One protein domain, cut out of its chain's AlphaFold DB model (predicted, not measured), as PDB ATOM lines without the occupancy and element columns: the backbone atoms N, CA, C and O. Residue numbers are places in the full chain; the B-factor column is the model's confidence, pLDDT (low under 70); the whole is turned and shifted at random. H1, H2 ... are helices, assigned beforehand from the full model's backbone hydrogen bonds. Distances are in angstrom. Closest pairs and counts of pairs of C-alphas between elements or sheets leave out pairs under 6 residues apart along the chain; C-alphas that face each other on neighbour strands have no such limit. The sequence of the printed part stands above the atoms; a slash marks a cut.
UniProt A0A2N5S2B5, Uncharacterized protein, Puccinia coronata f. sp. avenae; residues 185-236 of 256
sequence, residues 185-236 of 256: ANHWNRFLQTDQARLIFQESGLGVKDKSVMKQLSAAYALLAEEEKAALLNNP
ATOM      1  N   ALA A 185      43.567  22.313 239.754       82.25
ATOM      2  CA  ALA A 185      42.230  22.074 240.275       82.25
ATOM      3  C   ALA A 185      41.811  20.618 240.012       82.25
ATOM      4  O   ALA A 185      41.889  20.141 238.883       82.25
ATOM      5  N   ASN A 186      41.344  19.934 241.059       86.06
ATOM      6  CA  ASN A 186      40.830  18.571 240.958       86.06
ATOM      7  C   ASN A 186      39.528  18.510 240.134       86.06
ATOM      8  O   ASN A 186      38.885  19.532 239.902       86.06
ATOM      9  N   HIS A 187      39.098  17.301 239.766       86.31
ATOM     10  CA  HIS A 187      37.856  17.047 239.025       86.31
ATOM     11  C   HIS A 187      36.641  17.819 239.551       86.31
ATOM     12  O   HIS A 187      35.877  18.384 238.780       86.31
ATOM     13  N   TRP A 188      36.479  17.892 240.872       87.44
ATOM     14  CA  TRP A 188      35.387  18.636 241.492       87.44
ATOM     15  C   TRP A 188      35.525  20.152 241.296       87.44
ATOM     16  O   TRP A 188      34.574  20.819 240.907       87.44
ATOM     17  N   ASN A 189      36.714  20.714 241.512       88.06
ATOM     18  CA  ASN A 189      36.984  22.132 241.290       88.06
ATOM     19  C   ASN A 189      36.832  22.507 239.809       88.06
ATOM     20  O   ASN A 189      36.430  23.630 239.516       88.06
ATOM     21  N   ARG A 190      37.126  21.577 238.892       88.75
ATOM     22  CA  ARG A 190      36.883  21.727 237.452       88.75
ATOM     23  C   ARG A 190      35.403  21.636 237.118       88.75
ATOM     24  O   ARG A 190      34.898  22.513 236.429       88.75
ATOM     25  N   PHE A 191      34.681  20.680 237.701       89.81
ATOM     26  CA  PHE A 191      33.224  20.601 237.599       89.81
ATOM     27  C   PHE A 191      32.560  21.908 238.037       89.81
ATOM     28  O   PHE A 191      31.711  22.428 237.325       89.81
ATOM     29  N   LEU A 192      32.997  22.503 239.150       89.62
ATOM     30  CA  LEU A 192      32.450  23.776 239.628       89.62
ATOM     31  C   LEU A 192      32.688  24.965 238.676       89.62
ATOM     32  O   LEU A 192      32.025  25.988 238.826       89.62
ATOM     33  N   GLN A 193      33.615  24.850 237.720       87.56
ATOM     34  CA  GLN A 193      33.878  25.870 236.697       87.56
ATOM     35  C   GLN A 193      33.031  25.674 235.428       87.56
ATOM     36  O   GLN A 193      32.928  26.613 234.636       87.56
ATOM     37  N   THR A 194      32.416  24.497 235.250       89.06
ATOM     38  CA  THR A 194      31.571  24.174 234.088       89.06
ATOM     39  C   THR A 194      30.296  25.012 234.046       89.06
ATOM     40  O   THR A 194      29.795  25.481 235.074       89.06
ATOM     41  N   ASP A 195      29.720  25.141 232.851       87.31
ATOM     42  CA  ASP A 195      28.463  25.863 232.658       87.31
ATOM     43  C   ASP A 195      27.295  25.203 233.389       87.31
ATOM     44  O   ASP A 195      26.446  25.899 233.939       87.31
ATOM     45  N   GLN A 196      27.289  23.874 233.515       86.75
ATOM     46  CA  GLN A 196      26.274  23.163 234.290       86.75
ATOM     47  C   GLN A 196      26.289  23.585 235.765       86.75
ATOM     48  O   GLN A 196      25.244  23.902 236.335       86.75
ATOM     49  N   ALA A 197      27.471  23.632 236.387       89.00
ATOM     50  CA  ALA A 197      27.586  24.093 237.766       89.00
ATOM     51  C   ALA A 197      27.208  25.576 237.899       89.00
ATOM     52  O   ALA A 197      26.552  25.970 238.868       89.00
ATOM     53  N   ARG A 198      27.571  26.395 236.906       89.38
ATOM     54  CA  ARG A 198      27.237  27.823 236.860       89.38
ATOM     55  C   ARG A 198      25.730  28.067 236.764       89.38
ATOM     56  O   ARG A 198      25.228  28.921 237.492       89.38
ATOM     57  N   LEU A 199      25.014  27.298 235.943       89.12
ATOM     58  CA  LEU A 199      23.556  27.371 235.818       89.12
ATOM     59  C   LEU A 199      22.867  27.051 237.146       89.12
ATOM     60  O   LEU A 199      21.990  27.799 237.566       89.12
ATOM     61  N   ILE A 200      23.324  26.017 237.859       87.81
ATOM     62  CA  ILE A 200      22.775  25.653 239.176       87.81
ATOM     63  C   ILE A 200      23.011  26.783 240.196       87.81
ATOM     64  O   ILE A 200      22.123  27.127 240.980       87.81
ATOM     65  N   PHE A 201      24.190  27.416 240.178       89.31
ATOM     66  CA  PHE A 201      24.440  28.590 241.019       89.31
ATOM     67  C   PHE A 201      23.533  29.770 240.655       89.31
ATOM     68  O   PHE A 201      23.032  30.445 241.558       89.31
ATOM     69  N   GLN A 202      23.311  30.013 239.364       87.94
ATOM     70  CA  GLN A 202      22.497  31.121 238.872       87.94
ATOM     71  C   GLN A 202      21.005  30.931 239.179       87.94
ATOM     72  O   GLN A 202      20.370  31.869 239.655       87.94
ATOM     73  N   GLU A 203      20.466  29.725 238.979       86.62
ATOM     74  CA  GLU A 203      19.057  29.387 239.225       86.62
ATOM     75  C   GLU A 203      18.663  29.615 240.688       86.62
ATOM     76  O   GLU A 203      17.578  30.109 240.987       86.62
ATOM     77  N   SER A 204      19.580  29.335 241.616       83.62
ATOM     78  CA  SER A 204      19.331  29.551 243.041       83.62
ATOM     79  C   SER A 204      19.178  31.024 243.439       83.62
ATOM     80  O   SER A 204      18.624  31.313 244.502       83.62
ATOM     81  N   GLY A 205      19.731  31.964 242.657       77.69
ATOM     82  CA  GLY A 205      19.743  33.414 242.922       77.69
ATOM     83  C   GLY A 205      20.488  33.868 244.193       77.69
ATOM     84  O   GLY A 205      20.814  35.043 244.345       77.69
ATOM     85  N   LEU A 206      20.789  32.946 245.110       77.38
ATOM     86  CA  LEU A 206      21.472  33.161 246.391       77.38
ATOM     87  C   LEU A 206      22.893  32.573 246.396       77.38
ATOM     88  O   LEU A 206      23.638  32.753 247.368       77.38
ATOM     89  N   GLY A 207      23.273  31.876 245.319       74.69
ATOM     90  CA  GLY A 207      24.583  31.267 245.125       74.69
ATOM     91  C   GLY A 207      24.957  30.321 246.268       74.69
ATOM     92  O   GLY A 207      24.148  29.534 246.752       74.69
ATOM     93  N   VAL A 208      26.192  30.443 246.765       76.19
ATOM     94  CA  VAL A 208      26.748  29.590 247.838       76.19
ATOM     95  C   VAL A 208      26.027  29.765 249.190       76.19
ATOM     96  O   VAL A 208      26.212  28.963 250.107       76.19
ATOM     97  N   LYS A 209      25.195  30.804 249.356       78.50
ATOM     98  CA  LYS A 209      24.435  31.020 250.599       78.50
ATOM     99  C   LYS A 209      23.284  30.023 250.745       78.50
ATOM    100  O   LYS A 209      22.882  29.734 251.878       78.50
ATOM    101  N   ASP A 210      22.782  29.485 249.635       82.81
ATOM    102  CA  ASP A 210      21.809  28.406 249.668       82.81
ATOM    103  C   ASP A 210      22.507  27.051 249.867       82.81
ATOM    104  O   ASP A 210      23.340  26.594 249.086       82.81
ATOM    105  N   LYS A 211      22.145  26.379 250.961       82.56
ATOM    106  CA  LYS A 211      22.681  25.063 251.326       82.56
ATOM    107  C   LYS A 211      22.157  23.952 250.412       82.56
ATOM    108  O   LYS A 211      22.712  22.853 250.434       82.56
ATOM    109  N   SER A 212      21.074  24.201 249.674       86.44
ATOM    110  CA  SER A 212      20.481  23.247 248.737       86.44
ATOM    111  C   SER A 212      21.335  23.089 247.470       86.44
ATOM    112  O   SER A 212      21.532  21.968 247.000       86.44
ATOM    113  N   VAL A 213      21.963  24.177 247.019       89.62
ATOM    114  CA  VAL A 213      22.776  24.269 245.795       89.62
ATOM    115  C   VAL A 213      23.948  23.301 245.809       89.62
ATOM    116  O   VAL A 213      24.150  22.545 244.865       89.62
ATOM    117  N   MET A 214      24.684  23.230 246.920       89.44
ATOM    118  CA  MET A 214      25.807  22.293 247.030       89.44
ATOM    119  C   MET A 214      25.359  20.827 246.967       89.44
ATOM    120  O   MET A 214      26.103  19.980 246.476       89.44
ATOM    121  N   LYS A 215      24.137  20.512 247.427       89.69
ATOM    122  CA  LYS A 215      23.575  19.158 247.297       89.69
ATOM    123  C   LYS A 215      23.200  18.855 245.851       89.69
ATOM    124  O   LYS A 215      23.485  17.759 245.384       89.69
ATOM    125  N   GLN A 216      22.602  19.820 245.154       89.62
ATOM    126  CA  GLN A 216      22.270  19.693 243.734       89.62
ATOM    127  C   GLN A 216      23.529  19.528 242.880       89.62
ATOM    128  O   GLN A 216      23.581  18.616 242.066       89.62
ATOM    129  N   LEU A 217      24.580  20.311 243.138       91.75
ATOM    130  CA  LEU A 217      25.883  20.173 242.477       91.75
ATOM    131  C   LEU A 217      26.510  18.798 242.722       91.75
ATOM    132  O   LEU A 217      27.029  18.183 241.798       91.75
ATOM    133  N   SER A 218      26.438  18.287 243.955       89.38
ATOM    134  CA  SER A 218      26.943  16.945 244.265       89.38
ATOM    135  C   SER A 218      26.146  15.848 243.555       89.38
ATOM    136  O   SER A 218      26.743  14.868 243.117       89.38
ATOM    137  N   ALA A 219      24.822  15.991 243.450       90.94
ATOM    138  CA  ALA A 219      23.973  15.047 242.725       90.94
ATOM    139  C   ALA A 219      24.236  15.110 241.214       90.94
ATOM    140  O   ALA A 219      24.390  14.071 240.579       90.94
ATOM    141  N   ALA A 220      24.371  16.316 240.661       88.69
ATOM    142  CA  ALA A 220      24.731  16.543 239.268       88.69
ATOM    143  C   ALA A 220      26.087  15.904 238.934       88.69
ATOM    144  O   ALA A 220      26.174  15.120 237.999       88.69
ATOM    145  N   TYR A 221      27.115  16.129 239.758       89.38
ATOM    146  CA  TYR A 221      28.421  15.490 239.587       89.38
ATOM    147  C   TYR A 221      28.366  13.963 239.710       89.38
ATOM    148  O   TYR A 221      29.083  13.262 239.003       89.38
ATOM    149  N   ALA A 222      27.520  13.414 240.585       88.94
ATOM    150  CA  ALA A 222      27.353  11.965 240.683       88.94
ATOM    151  C   ALA A 222      26.785  11.364 239.385       88.94
ATOM    152  O   ALA A 222      27.237  10.289 238.994       88.94
ATOM    153  N   LEU A 223      25.874  12.078 238.714       88.50
ATOM    154  CA  LEU A 223      25.232  11.661 237.466       88.50
ATOM    155  C   LEU A 223      26.121  11.786 236.218       88.50
ATOM    156  O   LEU A 223      25.809  11.134 235.227       88.50
ATOM    157  N   LEU A 224      27.205  12.572 236.256       84.25
ATOM    158  CA  LEU A 224      28.155  12.647 235.137       84.25
ATOM    159  C   LEU A 224      28.742  11.264 234.833       84.25
ATOM    160  O   LEU A 224      29.143  10.534 235.756       84.25
ATOM    161  N   ALA A 225      28.845  10.938 233.547       83.38
ATOM    162  CA  ALA A 225      29.500   9.716 233.107       83.38
ATOM    163  C   ALA A 225      30.990   9.729 233.498       83.38
ATOM    164  O   ALA A 225      31.603  10.782 233.683       83.38
ATOM    165  N   GLU A 226      31.594   8.549 233.639       79.38
ATOM    166  CA  GLU A 226      33.027   8.431 233.960       79.38
ATOM    167  C   GLU A 226      33.912   9.065 232.876       79.38
ATOM    168  O   GLU A 226      34.930   9.675 233.197       79.38
ATOM    169  N   GLU A 227      33.471   9.018 231.619       75.56
ATOM    170  CA  GLU A 227      34.122   9.684 230.487       75.56
ATOM    171  C   GLU A 227      34.067  11.216 230.600       75.56
ATOM    172  O   GLU A 227      35.084  11.887 230.435       75.56
ATOM    173  N   GLU A 228      32.916  11.780 230.972       79.50
ATOM    174  CA  GLU A 228      32.759  13.225 231.186       79.50
ATOM    175  C   GLU A 228      33.572  13.699 232.390       79.50
ATOM    176  O   GLU A 228      34.194  14.756 232.347       79.50
ATOM    177  N   LYS A 229      33.619  12.895 233.461       81.38
ATOM    178  CA  LYS A 229      34.476  13.159 234.620       81.38
ATOM    179  C   LYS A 229      35.943  13.182 234.213       81.38
ATOM    180  O   LYS A 229      36.630  14.127 234.577       81.38
ATOM    181  N   ALA A 230      36.413  12.204 233.439       80.50
ATOM    182  CA  ALA A 230      37.788  12.188 232.942       80.50
ATOM    183  C   ALA A 230      38.083  13.388 232.021       80.50
ATOM    184  O   ALA A 230      39.157  13.985 232.106       80.50
ATOM    185  N   ALA A 231      37.110  13.804 231.205       79.38
ATOM    186  CA  ALA A 231      37.232  14.977 230.346       79.38
ATOM    187  C   ALA A 231      37.411  16.293 231.128       79.38
ATOM    188  O   ALA A 231      38.006  17.217 230.587       79.38
ATOM    189  N   LEU A 232      36.999  16.380 232.403       79.19
ATOM    190  CA  LEU A 232      37.204  17.578 233.241       79.19
ATOM    191  C   LEU A 232      38.680  17.877 233.559       79.19
ATOM    192  O   LEU A 232      38.988  18.988 233.993       79.19
ATOM    193  N   LEU A 233      39.581  16.900 233.403       71.62
ATOM    194  CA  LEU A 233      41.029  17.115 233.512       71.62
ATOM    195  C   LEU A 233      41.644  17.624 232.202       71.62
ATOM    196  O   LEU A 233      42.657  18.320 232.240       71.62
ATOM    197  N   ASN A 234      41.047  17.288 231.056       67.38
ATOM    198  CA  ASN A 234      41.509  17.754 229.755       67.38
ATOM    199  C   ASN A 234      41.015  19.184 229.536       67.38
ATOM    200  O   ASN A 234      39.870  19.512 229.815       67.38
ATOM    201  N   ASN A 235      41.897  20.062 229.076       55.25
ATOM    202  CA  ASN A 235      41.671  21.502 229.053       55.25
ATOM    203  C   ASN A 235      41.178  21.949 227.659       55.25
ATOM    204  O   ASN A 235      42.022  22.092 226.771       55.25
ATOM    205  N   PRO A 236      39.878  22.205 227.408       51.41
ATOM    206  CA  PRO A 236      39.492  23.080 226.318       51.41
ATOM    207  C   PRO A 236      39.565  24.516 226.844       51.41
ATOM    208  O   PRO A 236      38.842  24.910 227.759       51.41
TER     209      PRO A 236
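What this domain is: This is residues 185 to 236 of the 256 residues of an uncharacterized protein of Puccinia coronata f. sp. avenae (UniProt A0A2N5S2B5). What would one see first in this model? It is a helical hairpin of H2 and H3, partly side by side, with two short helices, H1 and H4, at its open end, where H2 begins and H3 ends. The link of residues 204 to 210 closes the other end of the hairpin. What is it made of, and how large is it? The printed part has 52 residues with four named helices, H1, H2, H3 and H4 in that order, and no named strand; its class is all helix. It is compact, with a radius of gyration of the C-alphas of 11.1 A, and elongated, with spans of 30 by 19 by 15 A.

How they stand to each other: What is near the first helix? H1, residues 187 to 191, is close to but not clearly touching H2, residues 195 to 203; their closest C-alphas, of Phe 191 and Ala 197, are 6.6 A apart. It is also close to but not clearly touching H3, residues 211 to 223, with the closest C-alphas, of Phe 191 and Tyr 221, 7.3 A apart. How do the two longer helices stand? H2 and H3 touch and form a helical hairpin, at a shallow tilt of 27 degrees, opposite ways. The closest C-alphas are those of Ala 197 and Leu 217, 6.4 A apart, and H3 touches H2 with residues 213 to 217 alone. Where does the last helix stand? H4, residues 226 to 231, is close to but not clearly touching H1, with the closest C-alphas, of His 187 and Lys 229, 6.8 A apart. It is apart from H2, and only just apart from H3, with the closest C-alphas 8.2 A apart. What do the backbones show? Every O i to N i+4 pair is within hydrogen-bond range in H1, H2 and H4, and 8 of 9 are in H3.

Where its parts are: Where does the first helix begin? H1 begins at C-alpha 187, at (37.856, 17.047, 239.025), and ends at residue 191. How long are the longer helices? H2 measures 12.0 A from C-alpha 195 to C-alpha 203. H3, the longest helix with 13 residues, measures 19.4 A from C-alpha 211, at (22.681, 25.063, 251.326), to C-alpha 223. Where does the last helix end? H4 runs from residue 226 to C-alpha 231, at (37.232, 14.977, 230.346).

The domain as a whole: How far does it reach? The two C-alphas farthest apart are those of Leu 206 and Glu 227, at 31.1 A. Is there a cut or a long link? The printed part has no cut, and no link is long: H1 to H2 and H3 to H4 are tight, and H2 to H3 is short. Where is confidence low? The mean pLDDT of the printed part is 83.5, and residues 234 to 236 are under 70.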